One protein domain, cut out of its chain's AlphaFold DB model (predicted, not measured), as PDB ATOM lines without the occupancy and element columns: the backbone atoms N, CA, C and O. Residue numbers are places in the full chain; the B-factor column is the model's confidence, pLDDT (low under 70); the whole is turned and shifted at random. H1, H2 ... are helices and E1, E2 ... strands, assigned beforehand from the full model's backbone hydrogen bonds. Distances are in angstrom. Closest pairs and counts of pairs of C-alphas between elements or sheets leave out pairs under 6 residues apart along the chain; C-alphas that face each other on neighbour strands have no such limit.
ATOM      1  N   VAL A  19     -58.441  51.543 111.746       97.88
ATOM      2  CA  VAL A  19     -57.396  50.542 111.920       97.88
ATOM      3  C   VAL A  19     -56.989  49.942 110.581       97.88
ATOM      4  O   VAL A  19     -57.788  49.910 109.649       97.88
ATOM      5  N   ALA A  20     -55.781  49.402 110.480       97.56
ATOM      6  CA  ALA A  20     -55.323  48.667 109.301       97.56
ATOM      7  C   ALA A  20     -54.668  47.347 109.704       97.56
ATOM      8  O   ALA A  20     -53.963  47.266 110.707       97.56
ATOM      9  N   ARG A  21     -54.882  46.290 108.912       96.69
ATOM     10  CA  ARG A  21     -54.151  45.030 109.109       96.69
ATOM     11  C   ARG A  21     -52.679  45.244 108.796       96.69
ATOM     12  O   ARG A  21     -52.357  45.831 107.763       96.69
ATOM     13  N   LEU A  22     -51.810  44.717 109.647       96.19
ATOM     14  CA  LEU A  22     -50.383  44.691 109.377       96.19
ATOM     15  C   LEU A  22     -50.053  43.449 108.552       96.19
ATOM     16  O   LEU A  22     -50.312  42.324 108.984       96.19
ATOM     17  N   LYS A  23     -49.487  43.651 107.366       92.81
ATOM     18  CA  LYS A  23     -48.921  42.569 106.565       92.81
ATOM     19  C   LYS A  23     -47.433  42.470 106.897       92.81
ATOM     20  O   LYS A  23     -46.727  43.458 106.681       92.81
ATOM     21  N   PRO A  24     -46.959  41.339 107.444       84.25
ATOM     22  CA  PRO A  24     -45.529  41.141 107.619       84.25
ATOM     23  C   PRO A  24     -44.850  41.178 106.248       84.25
ATOM     24  O   PRO A  24     -45.420  40.711 105.260       84.25
ATOM     25  N   ASP A  25     -43.662  41.766 106.198       80.50
ATOM     26  CA  ASP A  25     -42.784  41.659 105.036       80.50
ATOM     27  C   ASP A  25     -42.152  40.251 105.009       80.50
ATOM     28  O   ASP A  25     -42.030  39.590 106.044       80.50
ATOM     29  N   ASP A  26     -41.739  39.788 103.831       78.81
ATOM     30  CA  ASP A  26     -41.113  38.476 103.625       78.81
ATOM     31  C   ASP A  26     -39.738  38.379 104.321       78.81
ATOM     32  O   ASP A  26     -39.202  37.286 104.525       78.81
ATOM     33  N   THR A  27     -39.159  39.519 104.714       80.12
ATOM     34  CA  THR A  27     -37.884  39.592 105.433       80.12
ATOM     35  C   THR A  27     -38.103  39.560 106.953       80.12
ATOM     36  O   THR A  27     -38.725  40.472 107.502       80.12
ATOM     37  N   PRO A  28     -37.549  38.572 107.689       77.88
ATOM     38  CA  PRO A  28     -37.666  38.521 109.145       77.88
ATOM     39  C   PRO A  28     -37.132  39.793 109.814       77.88
ATOM     40  O   PRO A  28     -35.969  40.154 109.642       77.88
ATOM     41  N   GLY A  29     -37.980  40.455 110.603       77.69
ATOM     42  CA  GLY A  29     -37.633  41.684 111.323       77.69
ATOM     43  C   GLY A  29     -37.760  42.973 110.506       77.69
ATOM     44  O   GLY A  29     -37.515  44.042 111.062       77.69
ATOM     45  N   ALA A  30     -38.157  42.904 109.231       85.69
ATOM     46  CA  ALA A  30     -38.521  44.096 108.478       85.69
ATOM     47  C   ALA A  30     -39.862  44.676 108.979       85.69
ATOM     48  O   ALA A  30     -40.735  43.924 109.433       85.69
ATOM     49  N   PRO A  31     -40.027  46.009 108.933       89.88
ATOM     50  CA  PRO A  31     -41.261  46.663 109.345       89.88
ATOM     51  C   PRO A  31     -42.427  46.237 108.444       89.88
ATOM     52  O   PRO A  31     -42.284  46.118 107.229       89.88
ATOM     53  N   GLY A  32     -43.596  46.005 109.042       91.50
ATOM     54  CA  GLY A  32     -44.765  45.553 108.290       91.50
ATOM     55  C   GLY A  32     -45.395  46.668 107.451       91.50
ATOM     56  O   GLY A  32     -45.285  47.854 107.772       91.50
ATOM     57  N   LEU A  33     -46.113  46.280 106.396       93.69
ATOM     58  CA  LEU A  33     -46.875  47.191 105.541       93.69
ATOM     59  C   LEU A  33     -48.341  47.246 105.978       93.69
ATOM     60  O   LEU A  33     -48.964  46.216 106.252       93.69
ATOM     61  N   LEU A  34     -48.918  48.446 106.003       95.38
ATOM     62  CA  LEU A  34     -50.335  48.622 106.315       95.38
ATOM     63  C   LEU A  34     -51.228  48.232 105.132       95.38
ATOM     64  O   LEU A  34     -50.994  48.614 103.986       95.38
ATOM     65  N   GLY A  35     -52.281  47.474 105.429       94.88
ATOM     66  CA  GLY A  35     -53.417  47.280 104.533       94.88
ATOM     67  C   GLY A  35     -54.327  48.518 104.442       94.88
ATOM     68  O   GLY A  35     -54.036  49.553 105.038       94.88
ATOM     69  N   PRO A  36     -55.452  48.419 103.710       95.81
ATOM     70  CA  PRO A  36     -56.427  49.503 103.626       95.81
ATOM     71  C   PRO A  36     -57.087  49.784 104.985       95.81
ATOM     72  O   PRO A  36     -57.283  48.869 105.793       95.81
ATOM     73  N   ILE A  37     -57.472  51.045 105.204       96.56
ATOM     74  CA  ILE A  37     -58.198  51.489 106.402       96.56
ATOM     75  C   ILE A  37     -59.500  50.697 106.514       96.56
ATOM     76  O   ILE A  37     -60.273  50.628 105.560       96.56
ATOM     77  N   ASN A  38     -59.730  50.091 107.678       96.19
ATOM     78  CA  ASN A  38     -60.932  49.329 108.010       96.19
ATOM     79  C   ASN A  38     -61.303  48.287 106.946       96.19
ATOM     80  O   ASN A  38     -62.471  48.109 106.613       96.19
ATOM     81  N   ASP A  39     -60.295  47.601 106.396       93.88
ATOM     82  CA  ASP A  39     -60.465  46.616 105.322       93.88
ATOM     83  C   ASP A  39     -61.126  47.197 104.045       93.88
ATOM     84  O   ASP A  39     -61.693  46.457 103.243       93.88
ATOM     85  N   GLY A  40     -61.017  48.515 103.828       95.25
ATOM     86  CA  GLY A  40     -61.539  49.243 102.667       95.25
ATOM     87  C   GLY A  40     -62.765  50.121 102.946       95.25
ATOM     88  O   GLY A  40     -63.190  50.840 102.045       95.25
ATOM     89  N   ASP A  41     -63.324  50.095 104.161       94.75
ATOM     90  CA  ASP A  41     -64.453  50.947 104.556       94.75
ATOM     91  C   ASP A  41     -64.018  52.081 105.498       94.75
ATOM     92  O   ASP A  41     -64.194  52.032 106.716       94.75
ATOM     93  N   GLU A  42     -63.463  53.145 104.919       92.12
ATOM     94  CA  GLU A  42     -62.992  54.341 105.641       92.12
ATOM     95  C   GLU A  42     -64.088  55.047 106.463       92.12
ATOM     96  O   GLU A  42     -63.783  55.845 107.353       92.12
ATOM     97  N   ARG A  43     -65.370  54.772 106.186       93.19
ATOM     98  CA  ARG A  43     -66.505  55.365 106.911       93.19
ATOM     99  C   ARG A  43     -66.937  54.539 108.116       93.19
ATOM    100  O   ARG A  43     -67.655  55.067 108.966       93.19
ATOM    101  N   ALA A  44     -66.534  53.273 108.190       94.31
ATOM    102  CA  ALA A  44     -66.830  52.428 109.335       94.31
ATOM    103  C   ALA A  44     -66.054  52.892 110.575       94.31
ATOM    104  O   ALA A  44     -64.911  53.331 110.485       94.31
ATOM    105  N   ASP A  45     -66.661  52.739 111.750       94.44
ATOM    106  CA  ASP A  45     -65.972  52.913 113.027       94.44
ATOM    107  C   ASP A  45     -65.507  51.549 113.550       94.44
ATOM    108  O   ASP A  45     -66.315  50.728 114.002       94.44
ATOM    109  N   ALA A  46     -64.193  51.316 113.516       94.44
ATOM    110  CA  ALA A  46     -63.561  50.080 113.964       94.44
ATOM    111  C   ALA A  46     -63.949  49.702 115.397       94.44
ATOM    112  O   ALA A  46     -64.084  48.517 115.690       94.44
ATOM    113  N   ARG A  47     -64.205  50.679 116.275       92.06
ATOM    114  CA  ARG A  47     -64.557  50.459 117.691       92.06
ATOM    115  C   ARG A  47     -65.888  49.730 117.864       92.06
ATOM    116  O   ARG A  47     -66.123  49.115 118.902       92.06
ATOM    117  N   THR A  48     -66.749  49.802 116.850       91.06
ATOM    118  CA  THR A  48     -68.073  49.163 116.820       91.06
ATOM    119  C   THR A  48     -68.091  47.849 116.040       91.06
ATOM    120  O   THR A  48     -69.112  47.165 115.997       91.06
ATOM    121  N   SER A  49     -66.967  47.466 115.426       92.19
ATOM    122  CA  SER A  49     -66.898  46.264 114.600       92.19
ATOM    123  C   SER A  49     -67.042  44.997 115.444       92.19
ATOM    124  O   SER A  49     -66.343  44.815 116.444       92.19
ATOM    125  N   ALA A  50     -67.893  44.071 114.986       91.00
ATOM    126  CA  ALA A  50     -68.175  42.813 115.676       91.00
ATOM    127  C   ALA A  50     -66.913  41.987 115.984       91.00
ATOM    128  O   ALA A  50     -66.874  41.279 116.987       91.00
ATOM    129  N   ARG A  51     -65.850  42.111 115.173       90.44
ATOM    130  CA  ARG A  51     -64.599  41.364 115.384       90.44
ATOM    131  C   ARG A  51     -63.903  41.699 116.703       90.44
ATOM    132  O   ARG A  51     -63.232  40.832 117.248       90.44
ATOM    133  N   PHE A  52     -64.064  42.923 117.209       91.69
ATOM    134  CA  PHE A  52     -63.453  43.370 118.467       91.69
ATOM    135  C   PHE A  52     -64.360  43.150 119.684       91.69
ATOM    136  O   PHE A  52     -63.946  43.395 120.813       91.69
ATOM    137  N   LEU A  53     -65.589  42.667 119.467       86.25
ATOM    138  CA  LEU A  53     -66.472  42.223 120.547       86.25
ATOM    139  C   LEU A  53     -66.115  40.809 121.020       86.25
ATOM    140  O   LEU A  53     -66.415  40.447 122.156       86.25
ATOM    141  N   THR A  54     -65.457  40.018 120.169       84.75
ATOM    142  CA  THR A  54     -64.954  38.688 120.519       84.75
ATOM    143  C   THR A  54     -63.799  38.805 121.523       84.75
ATOM    144  O   THR A  54     -62.892  39.608 121.305       84.75
ATOM    145  N   PRO A  55     -63.779  38.012 122.610       85.38
ATOM    146  CA  PRO A  55     -62.670  38.018 123.561       85.38
ATOM    147  C   PRO A  55     -61.367  37.484 122.943       85.38
ATOM    148  O   PRO A  55     -61.384  36.728 121.973       85.38
ATOM    149  N   GLY A  56     -60.233  37.838 123.555       88.75
ATOM    150  CA  GLY A  56     -58.907  37.311 123.207       88.75
ATOM    151  C   GLY A  56     -58.013  38.260 122.403       88.75
ATOM    152  O   GLY A  56     -56.870  37.916 122.117       88.75
ATOM    153  N   TRP A  57     -58.491  39.465 122.086       94.31
ATOM    154  CA  TRP A  57     -57.615  40.543 121.637       94.31
ATOM    155  C   TRP A  57     -56.688  40.988 122.766       94.31
ATOM    156  O   TRP A  57     -57.117  41.116 123.911       94.31
ATOM    157  N   THR A  58     -55.426  41.246 122.436       94.56
ATOM    158  CA  THR A  58     -54.423  41.741 123.386       94.56
ATOM    159  C   THR A  58     -53.708  42.966 122.836       94.56
ATOM    160  O   THR A  58     -53.485  43.104 121.631       94.56
ATOM    161  N   ARG A  59     -53.361  43.886 123.736       96.25
ATOM    162  CA  ARG A  59     -52.656  45.121 123.404       96.25
ATOM    163  C   ARG A  59     -51.180  44.838 123.125       96.25
ATOM    164  O   ARG A  59     -50.517  44.174 123.914       96.25
ATOM    165  N   THR A  60     -50.653  45.357 122.019       96.50
ATOM    166  CA  THR A  60     -49.240  45.207 121.634       96.50
ATOM    167  C   THR A  60     -48.744  46.458 120.905       96.50
ATOM    168  O   THR A  60     -49.497  47.396 120.652       96.50
ATOM    169  N   ALA A  61     -47.456  46.481 120.578       96.94
ATOM    170  CA  ALA A  61     -46.896  47.383 119.581       96.94
ATOM    171  C   ALA A  61     -46.457  46.586 118.344       96.94
ATOM    172  O   ALA A  61     -46.212  45.379 118.449       96.94
ATOM    173  N   ALA A  62     -46.341  47.260 117.205       96.06
ATOM    174  CA  ALA A  62     -45.758  46.703 115.990       96.06
ATOM    175  C   ALA A  62     -44.903  47.749 115.263       96.06
ATOM    176  O   ALA A  62     -45.230  48.932 115.292       96.06
ATOM    177  N   GLU A  63     -43.828  47.310 114.612       96.44
ATOM    178  CA  GLU A  63     -43.020  48.163 113.734       96.44
ATOM    179  C   GLU A  63     -43.696  48.259 112.363       96.44
ATOM    180  O   GLU A  63     -43.998  47.240 111.731       96.44
ATOM    181  N   VAL A  64     -43.957  49.485 111.919       94.69
ATOM    182  CA  VAL A  64     -44.744  49.782 110.721       94.69
ATOM    183  C   VAL A  64     -43.943  50.669 109.789       94.69
ATOM    184  O   VAL A  64     -43.446  51.720 110.190       94.69
ATOM    185  N   GLN A  65     -43.863  50.273 108.523       93.88
ATOM    186  CA  GLN A  65     -43.229  51.080 107.496       93.88
ATOM    187  C   GLN A  65     -44.163  52.228 107.107       93.88
ATOM    188  O   GLN A  65     -45.271  52.001 106.613       93.88
ATOM    189  N   GLN A  66     -43.715  53.469 107.300       87.00
ATOM    190  CA  GLN A  66     -44.452  54.628 106.806       87.00
ATOM    191  C   GLN A  66     -44.235  54.805 105.292       87.00
ATOM    192  O   GLN A  66     -43.145  54.511 104.791       87.00
ATOM    193  N   PRO A  67     -45.232  55.328 104.548       79.06
ATOM    194  CA  PRO A  67     -45.089  55.611 103.116       79.06
ATOM    195  C   PRO A  67     -43.942  56.578 102.797       79.06
ATOM    196  O   PRO A  67     -43.333  56.500 101.734       79.06
ATOM    197  N   THR A  68     -43.663  57.504 103.715       76.94
ATOM    198  CA  THR A  68     -42.649  58.549 103.563       76.94
ATOM    199  C   THR A  68     -41.893  58.723 104.875       76.94
ATOM    200  O   THR A  68     -42.127  59.691 105.595       76.94
ATOM    201  N   GLY A  69     -41.017  57.783 105.225       79.94
ATOM    202  CA  GLY A  69     -40.199  57.945 106.422       79.94
ATOM    203  C   GLY A  69     -39.563  56.671 106.943       79.94
ATOM    204  O   GLY A  69     -39.652  55.601 106.335       79.94
ATOM    205  N   ASP A  70     -38.926  56.839 108.094       90.06
ATOM    206  CA  ASP A  70     -38.417  55.747 108.907       90.06
ATOM    207  C   ASP A  70     -39.583  54.909 109.460       90.06
ATOM    208  O   ASP A  70     -40.706  55.412 109.609       90.06
ATOM    209  N   PRO A  71     -39.356  53.615 109.739       92.88
ATOM    210  CA  PRO A  71     -40.351  52.802 110.411       92.88
ATOM    211  C   PRO A  71     -40.688  53.387 111.782       92.88
ATOM    212  O   PRO A  71     -39.825  53.926 112.479       92.88
ATOM    213  N   VAL A  72     -41.953  53.254 112.166       95.25
ATOM    214  CA  VAL A  72     -42.445  53.709 113.465       95.25
ATOM    215  C   VAL A  72     -43.010  52.554 114.264       95.25
ATOM    216  O   VAL A  72     -43.653  51.646 113.731       95.25
ATOM    217  N   ARG A  73     -42.847  52.642 115.581       96.44
ATOM    218  CA  ARG A  73     -43.496  51.739 116.518       96.44
ATOM    219  C   ARG A  73     -44.919  52.218 116.774       96.44
ATOM    220  O   ARG A  73     -45.130  53.242 117.418       96.44
ATOM    221  N   ALA A  74     -45.897  51.475 116.276       97.31
ATOM    222  CA  ALA A  74     -47.307  51.835 116.340       97.31
ATOM    223  C   ALA A  74     -48.085  51.001 117.365       97.31
ATOM    224  O   ALA A  74     -47.762  49.837 117.629       97.31
ATOM    225  N   LEU A  75     -49.142  51.595 117.919       98.19
ATOM    226  CA  LEU A  75     -50.131  50.919 118.749       98.19
ATOM    227  C   LEU A  75     -50.857  49.856 117.920       98.19
ATOM    228  O   LEU A  75     -51.367  50.137 116.835       98.19
ATOM    229  N   ALA A  76     -50.947  48.641 118.452       97.50
ATOM    230  CA  ALA A  76     -51.599  47.540 117.766       97.50
ATOM    231  C   ALA A  76     -52.419  46.658 118.715       97.50
ATOM    232  O   ALA A  76     -52.268  46.669 119.941       97.50
ATOM    233  N   LEU A  77     -53.300  45.875 118.109       97.06
ATOM    234  CA  LEU A  77     -54.055  44.798 118.723       97.06
ATOM    235  C   LEU A  77     -53.665  43.483 118.048       97.06
ATOM    236  O   LEU A  77     -53.601  43.405 116.820       97.06
ATOM    237  N   ARG A  78     -53.418  42.457 118.860       96.44
ATOM    238  CA  ARG A  78     -53.136  41.089 118.423       96.44
ATOM    239  C   ARG A  78     -54.352  40.218 118.684       96.44
ATOM    240  O   ARG A  78     -54.831  40.159 119.817       96.44
ATOM    241  N   ALA A  79     -54.850  39.580 117.637       94.75
ATOM    242  CA  ALA A  79     -55.946  38.629 117.714       94.75
ATOM    243  C   ALA A  79     -55.469  37.259 118.243       94.75
ATOM    244  O   ALA A  79     -54.269  36.977 118.236       94.75
ATOM    245  N   PRO A  80     -56.393  36.363 118.643       92.12
ATOM    246  CA  PRO A  80     -56.052  34.996 119.055       92.12
ATOM    247  C   PRO A  80     -55.355  34.151 117.981       92.12
ATOM    248  O   PRO A  80     -54.650  33.204 118.317       92.12
ATOM    249  N   ASP A  81     -55.561  34.473 116.701       93.75
ATOM    250  CA  ASP A  81     -54.911  33.827 115.552       93.75
ATOM    251  C   ASP A  81     -53.555  34.460 115.187       93.75
ATOM    252  O   ASP A  81     -53.005  34.182 114.124       93.75
ATOM    253  N   ASP A  82     -53.030  35.313 116.070       93.06
ATOM    254  CA  ASP A  82     -51.787  36.071 115.926       93.06
ATOM    255  C   ASP A  82     -51.810  37.177 114.858       93.06
ATOM    256  O   ASP A  82     -50.806  37.862 114.645       93.06
ATOM    257  N   SER A  83     -52.958  37.428 114.218       93.94
ATOM    258  CA  SER A  83     -53.086  38.551 113.292       93.94
ATOM    259  C   SER A  83     -52.979  39.896 114.020       93.94
ATOM    260  O   SER A  83     -53.488  40.084 115.130       93.94
ATOM    261  N   LEU A  84     -52.292  40.848 113.383       96.44
ATOM    262  CA  LEU A  84     -52.046  42.179 113.926       96.44
ATOM    263  C   LEU A  84     -52.869  43.235 113.198       96.44
ATOM    264  O   LEU A  84     -52.927  43.290 111.965       96.44
ATOM    265  N   VAL A  85     -53.460  44.119 113.989       97.31
ATOM    266  CA  VAL A  85     -54.182  45.295 113.521       97.31
ATOM    267  C   VAL A  85     -53.575  46.527 114.181       97.31
ATOM    268  O   VAL A  85     -53.505  46.599 115.404       97.31
ATOM    269  N   VAL A  86     -53.129  47.480 113.372       98.00
ATOM    270  CA  VAL A  86     -52.530  48.747 113.804       98.00
ATOM    271  C   VAL A  86     -53.610  49.815 113.891       98.00
ATOM    272  O   VAL A  86     -54.460  49.911 113.004       98.00
ATOM    273  N   GLU A  87     -53.573  50.617 114.951       97.88
ATOM    274  CA  GLU A  87     -54.457  51.770 115.112       97.88
ATOM    275  C   GLU A  87     -53.931  52.988 114.359       97.88
ATOM    276  O   GLU A  87     -52.728  53.263 114.357       97.88
ATOM    277  N   LEU A  88     -54.848  53.721 113.730       97.31
ATOM    278  CA  LEU A  88     -54.553  54.892 112.913       97.31
ATOM    279  C   LEU A  88     -55.190  56.157 113.500       97.31
ATOM    280  O   LEU A  88     -56.231  56.084 114.158       97.31
ATOM    281  N   ASP A  89     -54.564  57.304 113.254       94.69
ATOM    282  CA  ASP A  89     -55.058  58.627 113.633       94.69
ATOM    283  C   ASP A  89     -56.158  59.149 112.685       94.69
ATOM    284  O   ASP A  89     -56.616  58.452 111.778       94.69
ATOM    285  N   ASP A  90     -56.587  60.401 112.879       90.88
ATOM    286  CA  ASP A  90     -57.613  61.064 112.059       90.88
ATOM    287  C   ASP A  90     -57.164  61.386 110.618       90.88
ATOM    288  O   ASP A  90     -57.933  61.933 109.823       90.88
ATOM    289  N   ARG A  91     -55.920  61.047 110.271       91.88
ATOM    290  CA  ARG A  91     -55.295  61.227 108.954       91.88
ATOM    291  C   ARG A  91     -54.882  59.900 108.321       91.88
ATOM    292  O   ARG A  91     -54.322  59.913 107.226       91.88
ATOM    293  N   GLY A  92     -55.154  58.774 108.982       93.62
ATOM    294  CA  GLY A  92     -54.762  57.445 108.523       93.62
ATOM    295  C   GLY A  92     -53.289  57.105 108.774       93.62
ATOM    296  O   GLY A  92     -52.803  56.119 108.221       93.62
ATOM    297  N   ALA A  93     -52.569  57.890 109.581       94.50
ATOM    298  CA  ALA A  93     -51.199  57.591 109.989       94.50
ATOM    299  C   ALA A  93     -51.180  56.665 111.223       94.50
ATOM    300  O   ALA A  93     -52.108  56.721 112.031       94.50
ATOM    301  N   PRO A  94     -50.155  55.808 111.403       96.69
ATOM    302  CA  PRO A  94     -50.056  54.948 112.582       96.69
ATOM    303  C   PRO A  94     -50.015  55.755 113.885       96.69
ATOM    304  O   PRO A  94     -49.258  56.717 113.992       96.69
ATOM    305  N   VAL A  95     -50.769  55.334 114.904       97.25
ATOM    306  CA  VAL A  95     -50.684  55.930 116.246       97.25
ATOM    307  C   VAL A  95     -49.383  55.483 116.907       97.25
ATOM    308  O   VAL A  95     -49.265  54.340 117.349       97.25
ATOM    309  N   GLU A  96     -48.397  56.372 116.965       97.06
ATOM    310  CA  GLU A  96     -47.073  56.073 117.515       97.06
ATOM    311  C   GLU A  96     -47.107  55.817 119.027       97.06
ATOM    312  O   GLU A  96     -47.852  56.461 119.774       97.06
ATOM    313  N   VAL A  97     -46.263  54.894 119.488       97.44
ATOM    314  CA  VAL A  97     -46.087  54.558 120.907       97.44
ATOM    315  C   VAL A  97     -44.614  54.426 121.263       97.44
ATOM    316  O   VAL A  97     -43.797  53.960 120.467       97.44
ATOM    317  N   SER A  98     -44.271  54.774 122.501       96.75
ATOM    318  CA  SER A  98     -42.935  54.522 123.037       96.75
ATOM    319  C   SER A  98     -42.656  53.020 123.192       96.75
ATOM    320  O   SER A  98     -43.543  52.166 123.072       96.75
ATOM    321  N   ALA A  99     -41.421  52.679 123.572       92.44
ATOM    322  CA  ALA A  99     -41.039  51.298 123.861       92.44
ATOM    323  C   ALA A  99     -41.909  50.619 124.938       92.44
ATOM    324  O   ALA A  99     -42.041  49.396 124.922       92.44
ATOM    325  N   THR A 100     -42.515  51.405 125.836       93.25
ATOM    326  CA  THR A 100     -43.375  50.913 126.926       93.25
ATOM    327  C   THR A 100     -44.833  51.373 126.801       93.25
ATOM    328  O   THR A 100     -45.641  51.095 127.689       93.25
ATOM    329  N   GLY A 101     -45.188  52.070 125.716       95.00
ATOM    330  CA  GLY A 101     -46.503  52.695 125.554       95.00
ATOM    331  C   GLY A 101     -47.637  51.676 125.438       95.00
ATOM    332  O   GLY A 101     -48.666  51.814 126.095       95.00
ATOM    333  N   ALA A 102     -47.430  50.584 124.696       95.38
ATOM    334  CA  ALA A 102     -48.427  49.513 124.593       95.38
ATOM    335  C   ALA A 102     -48.698  48.822 125.942       95.38
ATOM    336  O   ALA A 102     -49.848  48.533 126.262       95.38
ATOM    337  N   GLU A 103     -47.664  48.610 126.762       95.69
ATOM    338  CA  GLU A 103     -47.806  48.050 128.114       95.69
ATOM    339  C   GLU A 103     -48.548  49.009 129.052       95.69
ATOM    340  O   GLU A 103     -49.326  48.581 129.906       95.69
ATOM    341  N   LEU A 104     -48.320  50.317 128.898       96.50
ATOM    342  CA  LEU A 104     -49.059  51.337 129.632       96.50
ATOM    343  C   LEU A 104     -50.554  51.268 129.292       96.50
ATOM    344  O   LEU A 104     -51.374  51.213 130.205       96.50
ATOM    345  N   VAL A 105     -50.910  51.205 128.005       96.88
ATOM    346  CA  VAL A 105     -52.308  51.064 127.559       96.88
ATOM    347  C   VAL A 105     -52.919  49.755 128.054       96.88
ATOM    348  O   VAL A 105     -54.036  49.770 128.564       96.88
ATOM    349  N   ALA A 106     -52.183  48.642 127.981       94.75
ATOM    350  CA  ALA A 106     -52.640  47.354 128.500       94.75
ATOM    351  C   ALA A 106     -53.019  47.449 129.989       94.75
ATOM    352  O   ALA A 106     -54.075  46.978 130.395       94.75
ATOM    353  N   ARG A 107     -52.214  48.157 130.789       94.38
ATOM    354  CA  ARG A 107     -52.493  48.402 132.212       94.38
ATOM    355  C   ARG A 107     -53.734  49.270 132.449       94.38
ATOM    356  O   ARG A 107     -54.441  49.060 133.434       94.38
ATOM    357  N   PHE A 108     -53.996  50.253 131.584       95.38
ATOM    358  CA  PHE A 108     -55.252  51.012 131.621       95.38
ATOM    359  C   PHE A 108     -56.446  50.103 131.329       95.38
ATOM    360  O   PHE A 108     -57.440  50.166 132.044       95.38
ATOM    361  N   GLU A 109     -56.332  49.232 130.328       94.06
ATOM    362  CA  GLU A 109     -57.368  48.261 129.965       94.06
ATOM    363  C   GLU A 109     -57.621  47.246 131.095       94.06
ATOM    364  O   GLU A 109     -58.765  47.016 131.470       94.06
ATOM    365  N   GLU A 110     -56.592  46.729 131.762       92.75
ATOM    366  CA  GLU A 110     -56.760  45.845 132.932       92.75
ATOM    367  C   GLU A 110     -57.552  46.493 134.081       92.75
ATOM    368  O   GLU A 110     -58.194  45.805 134.876       92.75
ATOM    369  N   ARG A 111     -57.511  47.826 134.182       92.38
ATOM    370  CA  ARG A 111     -58.148  48.612 135.245       92.38
ATOM    371  C   ARG A 111     -59.152  49.616 134.695       92.38
ATOM    372  O   ARG A 111     -59.332  50.673 135.288       92.38
ATOM    373  N   TRP A 112     -59.820  49.293 133.591       92.19
ATOM    374  CA  TRP A 112     -60.616  50.260 132.831       92.19
ATOM    375  C   TRP A 112     -61.673  50.992 133.663       92.19
ATOM    376  O   TRP A 112     -61.826  52.196 133.537       92.19
ATOM    377  N   THR A 113     -62.352  50.301 134.580       90.75
ATOM    378  CA  THR A 113     -63.372  50.907 135.457       90.75
ATOM    379  C   THR A 113     -62.803  51.823 136.546       90.75
ATOM    380  O   THR A 113     -63.541  52.625 137.112       90.75
ATOM    381  N   ALA A 114     -61.509  51.703 136.857       92.56
ATOM    382  CA  ALA A 114     -60.796  52.483 137.866       92.56
ATOM    383  C   ALA A 114     -59.339  52.717 137.412       92.56
ATOM    384  O   ALA A 114     -58.401  52.150 138.004       92.56
ATOM    385  N   PRO A 115     -59.146  53.497 136.330       93.75
ATOM    386  CA  PRO A 115     -57.860  53.610 135.663       93.75
ATOM    387  C   PRO A 115     -56.831  54.277 136.591       93.75
ATOM    388  O   PRO A 115     -57.180  55.184 137.355       93.75
ATOM    389  N   PRO A 116     -55.560  53.834 136.571       95.25
ATOM    390  CA  PRO A 116     -54.517  54.422 137.406       95.25
ATOM    391  C   PRO A 116     -54.282  55.887 137.017       95.25
ATOM    392  O   PRO A 116     -54.168  56.193 135.838       95.25
ATOM    393  N   ALA A 117     -54.200  56.782 138.004       96.19
ATOM    394  CA  ALA A 117     -54.043  58.229 137.800       96.19
ATOM    395  C   ALA A 117     -53.020  58.860 138.762       96.19
ATOM    396  O   ALA A 117     -53.089  60.049 139.072       96.19
ATOM    397  N   LEU A 130     -49.354  62.421 121.098       94.19
ATOM    398  CA  LEU A 130     -50.541  63.207 121.449       94.19
ATOM    399  C   LEU A 130     -51.825  62.498 121.001       94.19
ATOM    400  O   LEU A 130     -52.838  62.547 121.698       94.19
ATOM    401  N   GLU A 131     -51.740  61.796 119.878       95.19
ATOM    402  CA  GLU A 131     -52.760  60.941 119.293       95.19
ATOM    403  C   GLU A 131     -53.142  59.829 120.276       95.19
ATOM    404  O   GLU A 131     -54.324  59.672 120.590       95.19
ATOM    405  N   LEU A 132     -52.156  59.122 120.852       96.88
ATOM    406  CA  LEU A 132     -52.422  58.089 121.856       96.88
ATOM    407  C   LEU A 132     -53.146  58.663 123.075       96.88
ATOM    408  O   LEU A 132     -54.165  58.117 123.507       96.88
ATOM    409  N   ARG A 133     -52.627  59.768 123.628       96.56
ATOM    410  CA  ARG A 133     -53.228  60.445 124.789       96.56
ATOM    411  C   ARG A 133     -54.681  60.815 124.508       96.56
ATOM    412  O   ARG A 133     -55.550  60.553 125.335       96.56
ATOM    413  N   TYR A 134     -54.941  61.394 123.339       95.38
ATOM    414  CA  TYR A 134     -56.273  61.802 122.920       95.38
ATOM    415  C   TYR A 134     -57.236  60.617 122.816       95.38
ATOM    416  O   TYR A 134     -58.277  60.634 123.472       95.38
ATOM    417  N   PHE A 135     -56.898  59.576 122.049       96.00
ATOM    418  CA  PHE A 135     -57.805  58.443 121.852       96.00
ATOM    419  C   PHE A 135     -58.071  57.680 123.153       96.00
ATOM    420  O   PHE A 135     -59.216  57.312 123.422       96.00
ATOM    421  N   LEU A 136     -57.049  57.508 124.000       96.44
ATOM    422  CA  LEU A 136     -57.202  56.877 125.310       96.44
ATOM    423  C   LEU A 136     -58.147  57.679 126.217       96.44
ATOM    424  O   LEU A 136     -59.116  57.122 126.731       96.44
ATOM    425  N   LEU A 137     -57.898  58.983 126.392       96.56
ATOM    426  CA  LEU A 137     -58.718  59.841 127.256       96.56
ATOM    427  C   LEU A 137     -60.149  59.984 126.738       96.56
ATOM    428  O   LEU A 137     -61.086  59.994 127.531       96.56
ATOM    429  N   HIS A 138     -60.324  60.074 125.419       94.62
ATOM    430  CA  HIS A 138     -61.640  60.163 124.799       94.62
ATOM    431  C   HIS A 138     -62.465  58.906 125.069       94.62
ATOM    432  O   HIS A 138     -63.622  58.989 125.475       94.62
ATOM    433  N   ARG A 139     -61.858  57.732 124.891       93.56
ATOM    434  CA  ARG A 139     -62.529  56.462 125.143       93.56
ATOM    435  C   ARG A 139     -62.813  56.257 126.637       93.56
ATOM    436  O   ARG A 139     -63.918  55.853 126.984       93.56
TER     437      ARG A 139
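This is residues 19 to 117 and 130 to 139 of the 482 residues of an uncharacterized protein of Streptomyces sp. adm13(2018) (UniProt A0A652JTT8). Picture a small, strongly twisted wall of four strands with helix H2 over one face, lying along edge strand E2, and helix H3 running beside H2 the same way. The short helix H1 sits beside the far edge strand E1, and long links without named elements run between H1 and the strands. The printed part has 109 residues with four named strands and three named helices, in the order E1 H1 E2 E3 E4 H2 H3; the sheet runs E1 E4 E3 E2, all antiparallel. The class is mixed, helices and strands, with under half of the residues in named elements. The whole is compact, with a radius of gyration of the C-alphas of 13.7 A and spans of 41 by 29 by 28 A.

Find C-alpha 19 at (-57.396, 50.542, 111.920); from there strand E1 runs to residue 23. Read on to helix H1, residues 37 to 40. Strand E2, residues 58 to 64, begins at C-alpha 58 at (-54.423, 41.741, 123.386) and is 17.9 A long. Strand E3, residues 72 to 78, measures 17.3 A, and strand E4 is residues 84 to 88. Helix H2, residues 101 to 110, is 14.4 A long. Helix H3, residues 130 to 139, is 14.2 A long and ends at C-alpha 139 at (-62.529, 56.462, 125.143).

Start at edge strand E1, antiparallel to E4 at 137 degrees, where N 20 and O 86 are 2.9 A apart, within hydrogen-bond range. Residues 22 to 23 of E1 also pair, antiparallel, with residues 33 to 34. H1 stands at the sheet's level, its height 2.2 A; its closest C-alpha pair with E1 is Ala 20 and Ile 37, 5.0 A. E2, E3 and E4 form a meander, each strand the antiparallel neighbour of the one before, with hairpins E2 and E3, and E3 and E4. Look for N 60 and O 76 at 2.9 A between E2 and E3, and N 85 and O 77 at 2.9 A between E4 and E3, both within hydrogen-bond range. H2 makes two layers with the sheet, a helix on one face: it lies over E2 at a height of 9.1 A and runs along the strands, at 16 degrees to E2 on the local plane. The closest C-alphas of H2 and E2 are those of Ala 102 and Thr 60, 5.3 A. H3 is close to H2 but not clearly touching, the closest C-alphas being those of Val 105 and Leu 136, 7.9 A, at a shallow tilt of 8 degrees, the same way. H3 only grazes the sheet, with residues 131 to 132. H1 is apart from H2 and H3. In H2 and H3 every O i to N i+4 pair is within hydrogen-bond range; H1 is too short for such a pair.

The two C-alphas farthest apart, those of Asp 26 and Ala 114, are 41.9 A apart. At the cut, residues 118 to 129 are not printed, and C-alphas 117 and 130 are 17.4 A apart. The links E1 to H1, H1 to E2 and E4 to H2 are long. The mean pLDDT of the printed part is 93.0, and no printed residue is under 70.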